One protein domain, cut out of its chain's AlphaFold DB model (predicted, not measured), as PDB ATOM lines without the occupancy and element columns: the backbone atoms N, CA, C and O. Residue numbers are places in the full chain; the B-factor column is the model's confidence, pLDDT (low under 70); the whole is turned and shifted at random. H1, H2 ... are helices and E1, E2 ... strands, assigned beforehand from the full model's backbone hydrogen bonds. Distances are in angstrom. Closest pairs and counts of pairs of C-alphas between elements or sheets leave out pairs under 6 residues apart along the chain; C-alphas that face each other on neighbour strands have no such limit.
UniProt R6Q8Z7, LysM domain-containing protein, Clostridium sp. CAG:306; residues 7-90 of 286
ATOM      1  N   ILE A   7     189.021 186.572 129.953       35.16
ATOM      2  CA  ILE A   7     190.237 187.198 130.538       35.16
ATOM      3  C   ILE A   7     191.421 186.224 130.677       35.16
ATOM      4  O   ILE A   7     192.508 186.536 130.188       35.16
ATOM      5  N   ASN A   8     191.233 185.033 131.262       41.94
ATOM      6  CA  ASN A   8     192.289 184.005 131.252       41.94
ATOM      7  C   ASN A   8     192.635 183.609 129.809       41.94
ATOM      8  O   ASN A   8     193.809 183.555 129.456       41.94
ATOM      9  N   ALA A   9     191.618 183.479 128.949       40.56
ATOM     10  CA  ALA A   9     191.795 183.217 127.526       40.56
ATOM     11  C   ALA A   9     192.622 184.303 126.809       40.56
ATOM     12  O   ALA A   9     193.311 183.985 125.851       40.56
ATOM     13  N   GLN A  10     192.613 185.566 127.258       39.34
ATOM     14  CA  GLN A  10     193.429 186.644 126.681       39.34
ATOM     15  C   GLN A  10     194.889 186.610 127.142       39.34
ATOM     16  O   GLN A  10     195.773 186.860 126.322       39.34
ATOM     17  N   ALA A  11     195.156 186.267 128.405       42.50
ATOM     18  CA  ALA A  11     196.522 186.036 128.876       42.50
ATOM     19  C   ALA A  11     197.115 184.785 128.207       42.50
ATOM     20  O   ALA A  11     198.166 184.859 127.573       42.50
ATOM     21  N   GLU A  12     196.389 183.666 128.239       49.62
ATOM     22  CA  GLU A  12     196.755 182.428 127.546       49.62
ATOM     23  C   GLU A  12     196.927 182.666 126.039       49.62
ATOM     24  O   GLU A  12     197.946 182.270 125.485       49.62
ATOM     25  N   ALA A  13     196.017 183.382 125.365       51.72
ATOM     26  CA  ALA A  13     196.175 183.715 123.946       51.72
ATOM     27  C   ALA A  13     197.365 184.643 123.675       51.72
ATOM     28  O   ALA A  13     197.962 184.537 122.605       51.72
ATOM     29  N   TYR A  14     197.743 185.528 124.604       54.31
ATOM     30  CA  TYR A  14     198.967 186.318 124.482       54.31
ATOM     31  C   TYR A  14     200.205 185.412 124.538       54.31
ATOM     32  O   TYR A  14     201.007 185.439 123.605       54.31
ATOM     33  N   TYR A  15     200.324 184.552 125.555       57.62
ATOM     34  CA  TYR A  15     201.437 183.603 125.679       57.62
ATOM     35  C   TYR A  15     201.497 182.625 124.498       57.62
ATOM     36  O   TYR A  15     202.542 182.482 123.862       57.62
ATOM     37  N   LYS A  16     200.358 182.036 124.118       63.28
ATOM     38  CA  LYS A  16     200.230 181.118 122.977       63.28
ATOM     39  C   LYS A  16     200.582 181.812 121.658       63.28
ATOM     40  O   LYS A  16     201.263 181.223 120.830       63.28
ATOM     41  N   LYS A  17     200.221 183.090 121.478       64.81
ATOM     42  CA  LYS A  17     200.611 183.901 120.310       64.81
ATOM     43  C   LYS A  17     202.123 184.126 120.225       64.81
ATOM     44  O   LYS A  17     202.657 184.032 119.120       64.81
ATOM     45  N   GLN A  18     202.804 184.411 121.338       61.31
ATOM     46  CA  GLN A  18     204.266 184.569 121.326       61.31
ATOM     47  C   GLN A  18     204.972 183.219 121.112       61.31
ATOM     48  O   GLN A  18     205.853 183.118 120.260       61.31
ATOM     49  N   TYR A  19     204.512 182.154 121.780       66.69
ATOM     50  CA  TYR A  19     205.016 180.792 121.586       66.69
ATOM     51  C   TYR A  19     204.856 180.303 120.133       66.69
ATOM     52  O   TYR A  19     205.820 179.863 119.504       66.69
ATOM     53  N   SER A  20     203.661 180.441 119.550       66.56
ATOM     54  CA  SER A  20     203.412 180.098 118.144       66.56
ATOM     55  C   SER A  20     204.216 180.970 117.176       66.56
ATOM     56  O   SER A  20     204.650 180.458 116.146       66.56
ATOM     57  N   GLY A  21     204.438 182.249 117.509       63.50
ATOM     58  CA  GLY A  21     205.240 183.191 116.724       63.50
ATOM     59  C   GLY A  21     206.751 182.932 116.757       63.50
ATOM     60  O   GLY A  21     207.462 183.410 115.873       63.50
ATOM     61  N   SER A  22     207.244 182.157 117.725       66.19
ATOM     62  CA  SER A  22     208.631 181.693 117.745       66.19
ATOM     63  C   SER A  22     208.855 180.617 116.678       66.19
ATOM     64  O   SER A  22     208.063 179.682 116.553       66.19
ATOM     65  N   ASN A  23     209.931 180.723 115.899       71.50
ATOM     66  CA  ASN A  23     210.289 179.739 114.869       71.50
ATOM     67  C   ASN A  23     211.793 179.418 114.903       71.50
ATOM     68  O   ASN A  23     212.553 179.908 114.064       71.50
ATOM     69  N   PRO A  24     212.254 178.656 115.907       76.44
ATOM     70  CA  PRO A  24     213.658 178.315 116.039       76.44
ATOM     71  C   PRO A  24     214.083 177.249 115.026       76.44
ATOM     72  O   PRO A  24     213.378 176.276 114.779       76.44
ATOM     73  N   SER A  25     215.277 177.415 114.456       77.19
ATOM     74  CA  SER A  25     215.837 176.447 113.510       77.19
ATOM     75  C   SER A  25     216.383 175.222 114.243       77.19
ATOM     76  O   SER A  25     217.416 175.302 114.907       77.19
ATOM     77  N   GLU A  26     215.749 174.063 114.056       72.94
ATOM     78  CA  GLU A  26     216.239 172.780 114.588       72.94
ATOM     79  C   GLU A  26     217.642 172.407 114.087       72.94
ATOM     80  O   GLU A  26     218.384 171.714 114.782       72.94
ATOM     81  N   LYS A  27     218.029 172.895 112.899       74.38
ATOM     82  CA  LYS A  27     219.368 172.693 112.319       74.38
ATOM     83  C   LYS A  27     220.441 173.546 113.005       74.38
ATOM     84  O   LYS A  27     221.615 173.196 112.955       74.38
ATOM     85  N   ASN A  28     220.044 174.638 113.661       79.50
ATOM     86  CA  ASN A  28     220.929 175.578 114.343       79.50
ATOM     87  C   ASN A  28     220.608 175.593 115.844       79.50
ATOM     88  O   ASN A  28     220.158 176.606 116.379       79.50
ATOM     89  N   LYS A  29     220.848 174.471 116.528       85.25
ATOM     90  CA  LYS A  29     220.687 174.345 117.983       85.25
ATOM     91  C   LYS A  29     221.978 173.890 118.666       85.25
ATOM     92  O   LYS A  29     222.818 173.245 118.043       85.25
ATOM     93  N   VAL A  30     222.134 174.236 119.939       85.75
ATOM     94  CA  VAL A  30     223.218 173.766 120.818       85.75
ATOM     95  C   VAL A  30     222.616 173.077 122.039       85.75
ATOM     96  O   VAL A  30     221.570 173.494 122.523       85.75
ATOM     97  N   SER A  31     223.251 172.015 122.525       86.00
ATOM     98  CA  SER A  31     222.863 171.351 123.772       86.00
ATOM     99  C   SER A  31     223.368 172.133 124.986       86.00
ATOM    100  O   SER A  31     224.533 172.530 125.023       86.00
ATOM    101  N   TYR A  32     222.517 172.287 125.993       87.38
ATOM    102  CA  TYR A  32     222.824 172.852 127.301       87.38
ATOM    103  C   TYR A  32     222.454 171.829 128.375       87.38
ATOM    104  O   TYR A  32     221.338 171.315 128.374       87.38
ATOM    105  N   THR A  33     223.383 171.546 129.287       87.62
ATOM    106  CA  THR A  33     223.136 170.688 130.452       87.62
ATOM    107  C   THR A  33     222.744 171.555 131.642       87.62
ATOM    108  O   THR A  33     223.537 172.391 132.081       87.62
ATOM    109  N   VAL A  34     221.531 171.350 132.150       78.69
ATOM    110  CA  VAL A  34     220.931 172.111 133.252       78.69
ATOM    111  C   VAL A  34     221.703 171.898 134.555       78.69
ATOM    112  O   VAL A  34     222.024 170.774 134.944       78.69
ATOM    113  N   LYS A  35     221.982 172.995 135.256       79.69
ATOM    114  CA  LYS A  35     222.727 173.049 136.515       79.69
ATOM    115  C   LYS A  35     221.797 173.335 137.691       79.69
ATOM    116  O   LYS A  35     220.663 173.793 137.560       79.69
ATOM    117  N   LYS A  36     222.301 173.086 138.900       75.75
ATOM    118  CA  LYS A  36     221.584 173.392 140.143       75.75
ATOM    119  C   LYS A  36     221.345 174.902 140.274       75.75
ATOM    120  O   LYS A  36     222.293 175.649 140.492       75.75
ATOM    121  N   GLY A  37     220.076 175.305 140.252       72.69
ATOM    122  CA  GLY A  37     219.647 176.703 140.381       72.69
ATOM    123  C   GLY A  37     219.231 177.355 139.062       72.69
ATOM    124  O   GLY A  37     218.766 178.494 139.085       72.69
ATOM    125  N   ASP A  38     219.350 176.643 137.941       80.06
ATOM    126  CA  ASP A  38     218.876 177.135 136.655       80.06
ATOM    127  C   ASP A  38     217.346 177.217 136.588       80.06
ATOM    128  O   ASP A  38     216.605 176.447 137.199       80.06
ATOM    129  N   SER A  39     216.889 178.154 135.768       85.88
ATOM    130  CA  SER A  39     215.518 178.305 135.295       85.88
ATOM    131  C   SER A  39     215.573 178.619 133.803       85.88
ATOM    132  O   SER A  39     216.584 179.125 133.308       85.88
ATOM    133  N   LEU A  40     214.477 178.411 133.076       84.69
ATOM    134  CA  LEU A  40     214.395 178.811 131.671       84.69
ATOM    135  C   LEU A  40     214.661 180.318 131.505       84.69
ATOM    136  O   LEU A  40     215.278 180.730 130.527       84.69
ATOM    137  N   TRP A  41     214.263 181.128 132.496       86.00
ATOM    138  CA  TRP A  41     214.565 182.560 132.558       86.00
ATOM    139  C   TRP A  41     216.063 182.853 132.708       86.00
ATOM    140  O   TRP A  41     216.584 183.685 131.966       86.00
ATOM    141  N   SER A  42     216.771 182.203 133.643       86.50
ATOM    142  CA  SER A  42     218.210 182.446 133.838       86.50
ATOM    143  C   SER A  42     219.026 181.952 132.645       86.50
ATOM    144  O   SER A  42     219.842 182.711 132.126       86.50
ATOM    145  N   ILE A  43     218.723 180.752 132.134       85.56
ATOM    146  CA  ILE A  43     219.355 180.201 130.929       85.56
ATOM    147  C   ILE A  43     219.124 181.138 129.736       85.56
ATOM    148  O   ILE A  43     220.083 181.503 129.056       85.56
ATOM    149  N   ALA A  44     217.888 181.587 129.491       86.19
ATOM    150  CA  ALA A  44     217.621 182.543 128.419       86.19
ATOM    151  C   ALA A  44     218.367 183.869 128.643       86.19
ATOM    152  O   ALA A  44     219.054 184.346 127.744       86.19
ATOM    153  N   LYS A  45     218.313 184.446 129.848       83.75
ATOM    154  CA  LYS A  45     218.973 185.721 130.161       83.75
ATOM    155  C   LYS A  45     220.485 185.678 129.920       83.75
ATOM    156  O   LYS A  45     221.025 186.626 129.357       83.75
ATOM    157  N   GLU A  46     221.150 184.590 130.300       82.31
ATOM    158  CA  GLU A  46     222.581 184.380 130.038       82.31
ATOM    159  C   GLU A  46     222.887 184.213 128.539       82.31
ATOM    160  O   GLU A  46     223.931 184.661 128.068       82.31
ATOM    161  N   ASN A  47     221.965 183.626 127.768       80.81
ATOM    162  CA  ASN A  47     222.165 183.291 126.354       80.81
ATOM    163  C   ASN A  47     221.610 184.327 125.351       80.81
ATOM    164  O   ASN A  47     221.829 184.179 124.149       80.81
ATOM    165  N   VAL A  48     220.966 185.417 125.797       74.75
ATOM    166  CA  VAL A  48     220.554 186.537 124.916       74.75
ATOM    167  C   VAL A  48     221.760 187.310 124.329       74.75
ATOM    168  O   VAL A  48     221.587 188.097 123.401       74.75
ATOM    169  N   ASN A  49     222.994 187.065 124.800       68.75
ATOM    170  CA  ASN A  49     224.245 187.651 124.269       68.75
ATOM    171  C   ASN A  49     224.203 189.187 124.143       68.75
ATOM    172  O   ASN A  49     224.664 189.795 123.175       68.75
ATOM    173  N   LYS A  50     223.602 189.821 125.149       69.94
ATOM    174  CA  LYS A  50     223.445 191.268 125.256       69.94
ATOM    175  C   LYS A  50     223.487 191.635 126.729       69.94
ATOM    176  O   LYS A  50     222.693 191.126 127.513       69.94
ATOM    177  N   LYS A  51     224.408 192.530 127.093       61.50
ATOM    178  CA  LYS A  51     224.632 192.950 128.486       61.50
ATOM    179  C   LYS A  51     223.367 193.536 129.132       61.50
ATOM    180  O   LYS A  51     223.092 193.259 130.293       61.50
ATOM    181  N   ASP A  52     222.573 194.249 128.331       73.06
ATOM    182  CA  ASP A  52     221.333 194.923 128.727       73.06
ATOM    183  C   ASP A  52     220.123 194.336 127.972       73.06
ATOM    184  O   ASP A  52     219.429 195.010 127.202       73.06
ATOM    185  N   ALA A  53     219.912 193.028 128.136       70.50
ATOM    186  CA  ALA A  53     218.752 192.313 127.609       70.50
ATOM    187  C   ALA A  53     217.439 192.831 128.230       70.50
ATOM    188  O   ALA A  53     217.262 192.811 129.450       70.50
ATOM    189  N   LYS A  54     216.488 193.260 127.393       76.19
ATOM    190  CA  LYS A  54     215.130 193.614 127.828       76.19
ATOM    191  C   LYS A  54     214.357 192.353 128.199       76.19
ATOM    192  O   LYS A  54     214.515 191.313 127.564       76.19
ATOM    193  N   ASN A  55     213.410 192.478 129.128       71.44
ATOM    194  CA  ASN A  55     212.570 191.349 129.534       71.44
ATOM    195  C   ASN A  55     211.810 190.695 128.365       71.44
ATOM    196  O   ASN A  55     211.558 189.497 128.417       71.44
ATOM    197  N   SER A  56     211.465 191.445 127.312       72.94
ATOM    198  CA  SER A  56     210.876 190.887 126.088       72.94
ATOM    199  C   SER A  56     211.856 189.989 125.326       72.94
ATOM    200  O   SER A  56     211.492 188.879 124.976       72.94
ATOM    201  N   GLU A  57     213.110 190.422 125.152       72.25
ATOM    202  CA  GLU A  57     214.150 189.673 124.425       72.25
ATOM    203  C   GLU A  57     214.485 188.348 125.136       72.25
ATOM    204  O   GLU A  57     214.748 187.336 124.489       72.25
ATOM    205  N   ILE A  58     214.414 188.339 126.472       75.62
ATOM    206  CA  ILE A  58     214.578 187.127 127.287       75.62
ATOM    207  C   ILE A  58     213.378 186.185 127.096       75.62
ATOM    208  O   ILE A  58     213.585 185.013 126.793       75.62
ATOM    209  N   HIS A  59     212.136 186.684 127.191       79.50
ATOM    210  CA  HIS A  59     210.939 185.871 126.923       79.50
ATOM    211  C   HIS A  59     210.934 185.289 125.498       79.50
ATOM    212  O   HIS A  59     210.629 184.111 125.331       79.50
ATOM    213  N   ASP A  60     211.314 186.075 124.486       80.69
ATOM    214  CA  ASP A  60     211.401 185.635 123.087       80.69
ATOM    215  C   ASP A  60     212.330 184.418 122.937       80.69
ATOM    216  O   ASP A  60     211.976 183.427 122.287       80.69
ATOM    217  N   LEU A  61     213.485 184.442 123.615       84.62
ATOM    218  CA  LEU A  61     214.397 183.302 123.663       84.62
ATOM    219  C   LEU A  61     213.811 182.116 124.449       84.62
ATOM    220  O   LEU A  61     213.961 180.977 124.011       84.62
ATOM    221  N   MET A  62     213.092 182.343 125.551       87.00
ATOM    222  CA  MET A  62     212.426 181.261 126.293       87.00
ATOM    223  C   MET A  62     211.388 180.520 125.441       87.00
ATOM    224  O   MET A  62     211.358 179.291 125.476       87.00
ATOM    225  N   TYR A  63     210.586 181.221 124.627       83.56
ATOM    226  CA  TYR A  63     209.648 180.565 123.702       83.56
ATOM    227  C   TYR A  63     210.388 179.735 122.642       83.56
ATOM    228  O   TYR A  63     209.940 178.649 122.278       83.56
ATOM    229  N   ALA A  64     211.530 180.226 122.150       83.94
ATOM    230  CA  ALA A  64     212.376 179.493 121.208       83.94
ATOM    231  C   ALA A  64     213.008 178.234 121.832       83.94
ATOM    232  O   ALA A  64     213.052 177.190 121.184       83.94
ATOM    233  N   ILE A  65     213.443 178.299 123.094       86.75
ATOM    234  CA  ILE A  65     213.935 177.128 123.833       86.75
ATOM    235  C   ILE A  65     212.789 176.134 124.064       86.75
ATOM    236  O   ILE A  65     212.936 174.961 123.734       86.75
ATOM    237  N   ALA A  66     211.631 176.583 124.557       85.62
ATOM    238  CA  ALA A  66     210.468 175.721 124.786       85.62
ATOM    239  C   ALA A  66     210.088 174.924 123.523       85.62
ATOM    240  O   ALA A  66     209.961 173.698 123.562       85.62
ATOM    241  N   LYS A  67     210.038 175.607 122.375       83.19
ATOM    242  CA  LYS A  67     209.676 175.001 121.091       83.19
ATOM    243  C   LYS A  67     210.736 174.035 120.541       83.19
ATOM    244  O   LYS A  67     210.365 172.982 120.040       83.19
ATOM    245  N   LEU A  68     212.038 174.315 120.698       86.00
ATOM    246  CA  LEU A  68     213.116 173.368 120.331       86.00
ATOM    247  C   LEU A  68     213.139 172.079 121.166       86.00
ATOM    248  O   LEU A  68     213.788 171.110 120.768       86.00
ATOM    249  N   ASN A  69     212.482 172.088 122.326       85.75
ATOM    250  CA  ASN A  69     212.432 170.970 123.266       85.75
ATOM    251  C   ASN A  69     211.044 170.314 123.332       85.75
ATOM    252  O   ASN A  69     210.789 169.533 124.246       85.75
ATOM    253  N   ASN A  70     210.162 170.610 122.366       82.75
ATOM    254  CA  ASN A  70     208.805 170.061 122.277       82.75
ATOM    255  C   ASN A  70     207.975 170.291 123.557       82.75
ATOM    256  O   ASN A  70     207.317 169.382 124.059       82.75
ATOM    257  N   LYS A  71     208.043 171.506 124.117       82.81
ATOM    258  CA  LYS A  71     207.317 171.912 125.328       82.81
ATOM    259  C   LYS A  71     206.252 172.944 124.980       82.81
ATOM    260  O   LYS A  71     206.588 174.059 124.597       82.81
ATOM    261  N   ASP A  72     204.983 172.593 125.168       71.00
ATOM    262  CA  ASP A  72     203.841 173.405 124.717       71.00
ATOM    263  C   ASP A  72     203.667 174.749 125.444       71.00
ATOM    264  O   ASP A  72     202.953 175.628 124.956       71.00
ATOM    265  N   THR A  73     204.306 174.921 126.606       70.19
ATOM    266  CA  THR A  73     204.268 176.163 127.385       70.19
ATOM    267  C   THR A  73     205.635 176.518 127.972       70.19
ATOM    268  O   THR A  73     206.554 175.695 128.024       70.19
ATOM    269  N   ILE A  74     205.765 177.763 128.438       67.94
ATOM    270  CA  ILE A  74     206.958 178.242 129.147       67.94
ATOM    271  C   ILE A  74     207.144 177.504 130.472       67.94
ATOM    272  O   ILE A  74     208.266 177.165 130.825       67.94
ATOM    273  N   GLU A  75     206.056 177.207 131.173       73.06
ATOM    274  CA  GLU A  75     206.027 176.460 132.430       73.06
ATOM    275  C   GLU A  75     206.547 175.029 132.213       73.06
ATOM    276  O   GLU A  75     207.504 174.609 132.863       73.06
ATOM    277  N   ALA A  76     206.036 174.325 131.193       68.69
ATOM    278  CA  ALA A  76     206.491 172.981 130.816       68.69
ATOM    279  C   ALA A  76     207.968 172.931 130.359       68.69
ATOM    280  O   ALA A  76     208.627 171.889 130.477       68.69
ATOM    281  N   ALA A  77     208.483 174.046 129.835       73.44
ATOM    282  CA  ALA A  77     209.890 174.241 129.486       73.44
ATOM    283  C   ALA A  77     210.762 174.738 130.649       73.44
ATOM    284  O   ALA A  77     211.983 174.655 130.566       73.44
ATOM    285  N   ASN A  78     210.156 175.255 131.719       78.56
ATOM    286  CA  ASN A  78     210.832 175.731 132.923       78.56
ATOM    287  C   ASN A  78     210.887 174.668 134.032       78.56
ATOM    288  O   ASN A  78     211.691 174.803 134.952       78.56
ATOM    289  N   ASN A  79     210.098 173.594 133.925       78.06
ATOM    290  CA  ASN A  79     210.261 172.384 134.727       78.06
ATOM    291  C   ASN A  79     211.509 171.599 134.274       78.06
ATOM    292  O   ASN A  79     211.404 170.614 133.539       78.06
ATOM    293  N   LEU A  80     212.675 172.114 134.669       78.75
ATOM    294  CA  LEU A  80     214.010 171.609 134.355       78.75
ATOM    295  C   LEU A  80     214.614 170.900 135.574       78.75
ATOM    296  O   LEU A  80     214.619 171.449 136.681       78.75
ATOM    297  N   GLU A  81     215.175 169.713 135.366       74.50
ATOM    298  CA  GLU A  81     215.910 168.956 136.380       74.50
ATOM    299  C   GLU A  81     217.429 169.065 136.187       74.50
ATOM    300  O   GLU A  81     217.940 169.343 135.104       74.50
ATOM    301  N   VAL A  82     218.196 168.872 137.263       66.69
ATOM    302  CA  VAL A  82     219.663 168.959 137.183       66.69
ATOM    303  C   VAL A  82     220.190 167.803 136.333       66.69
ATOM    304  O   VAL A  82     219.884 166.644 136.601       66.69
ATOM    305  N   ASN A  83     221.055 168.135 135.376       70.25
ATOM    306  CA  ASN A  83     221.570 167.290 134.296       70.25
ATOM    307  C   ASN A  83     220.623 167.057 133.101       70.25
ATOM    308  O   ASN A  83     221.029 166.353 132.175       70.25
ATOM    309  N   ASP A  84     219.438 167.683 133.048       79.12
ATOM    310  CA  ASP A  84     218.632 167.702 131.818       79.12
ATOM    311  C   ASP A  84     219.446 168.264 130.649       79.12
ATOM    312  O   ASP A  84     220.150 169.269 130.787       79.12
ATOM    313  N   VAL A  85     219.324 167.646 129.473       84.00
ATOM    314  CA  VAL A  85     219.915 168.155 128.231       84.00
ATOM    315  C   VAL A  85     218.823 168.819 127.406       84.00
ATOM    316  O   VAL A  85     218.006 168.142 126.785       84.00
ATOM    317  N   ILE A  86     218.837 170.151 127.375       87.12
ATOM    318  CA  ILE A  86     217.919 170.959 126.566       87.12
ATOM    319  C   ILE A  86     218.638 171.589 125.375       87.12
ATOM    320  O   ILE A  86     219.841 171.847 125.403       87.12
ATOM    321  N   TYR A  87     217.895 171.876 124.316       87.88
ATOM    322  CA  TYR A  87     218.392 172.557 123.129       87.88
ATOM    323  C   TYR A  87     218.097 174.057 123.169       87.88
ATOM    324  O   TYR A  87     216.940 174.467 123.250       87.88
ATOM    325  N   LEU A  88     219.140 174.875 123.044       86.81
ATOM    326  CA  LEU A  88     219.044 176.323 122.869       86.81
ATOM    327  C   LEU A  88     219.209 176.676 121.381       86.81
ATOM    328  O   LEU A  88     220.001 176.025 120.689       86.81
ATOM    329  N   PRO A  89     218.522 177.706 120.856       82.50
ATOM    330  CA  PRO A  89     218.729 178.151 119.483       82.50
ATOM    331  C   PRO A  89     220.089 178.848 119.351       82.50
ATOM    332  O   PRO A  89     220.430 179.753 120.113       82.50
ATOM    333  N   LYS A  90     220.861 178.469 118.336       73.81
ATOM    334  CA  LYS A  90     222.148 179.085 118.005       73.81
ATOM    335  C   LYS A  90     221.908 180.369 117.202       73.81
ATOM    336  O   LYS A  90     221.954 180.340 115.979       73.81
TER     337      LYS A  90
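AT A GLANCE: This is residues 7 to 90 of the 286 residues of the protein "LysM domain-containing protein" of Clostridium sp. CAG:306 (UniProt R6Q8Z7). H1 reaches away like an arm from a small body, in which H3 has H2 and H4 packed on it and the antiparallel sheet E1-E2 beside it, E2 nearer. The printed part has 84 residues, with four named helices and two named strands in the order H1 E1 H2 H3 H4 E2; its class is mostly helix, helices holding 42 and strands 10 of the 52 residues in named elements. The whole is compact, with a radius of gyration of the C-alphas of 12.5 A and spans of 37 by 28 by 27 A.

HOW THE PARTS SIT: H1, residues 7 to 21, touches H3, residues 55 to 68, with residues 18 to 19 alone; the closest C-alphas, Tyr 19 and Tyr 63, are 5.1 A apart. E1, residues 29 to 33, is antiparallel to E2, residues 85 to 89, with N 30 and O 88 2.9 A apart, within hydrogen-bond range. H2, residues 40 to 47, touches H3 about perpendicular, at 74 degrees; the closest C-alphas, Lys 45 and Ile 58, are 5.4 A apart. H4, residues 74 to 78, touches H3 at residues 62 to 66 alone; the closest C-alphas, Ala 66 and Ala 77, are 5.0 A apart. In H1, H2, H3 and H4 every O i to N i+4 pair is within hydrogen-bond range.

IN THESE COORDINATES: H1, 20.8 A long, begins at C-alpha 7 (190.237, 187.198, 130.538). H3 is 20.2 A long. E2 ends at C-alpha 89 (218.729, 178.151, 119.483).

THE WHOLE: The C-alphas farthest apart, Ile 7 and Asn 83, are 37.3 A apart. The printed part has no cut and no long link. Residues 7 to 22 are among those with pLDDT under 70.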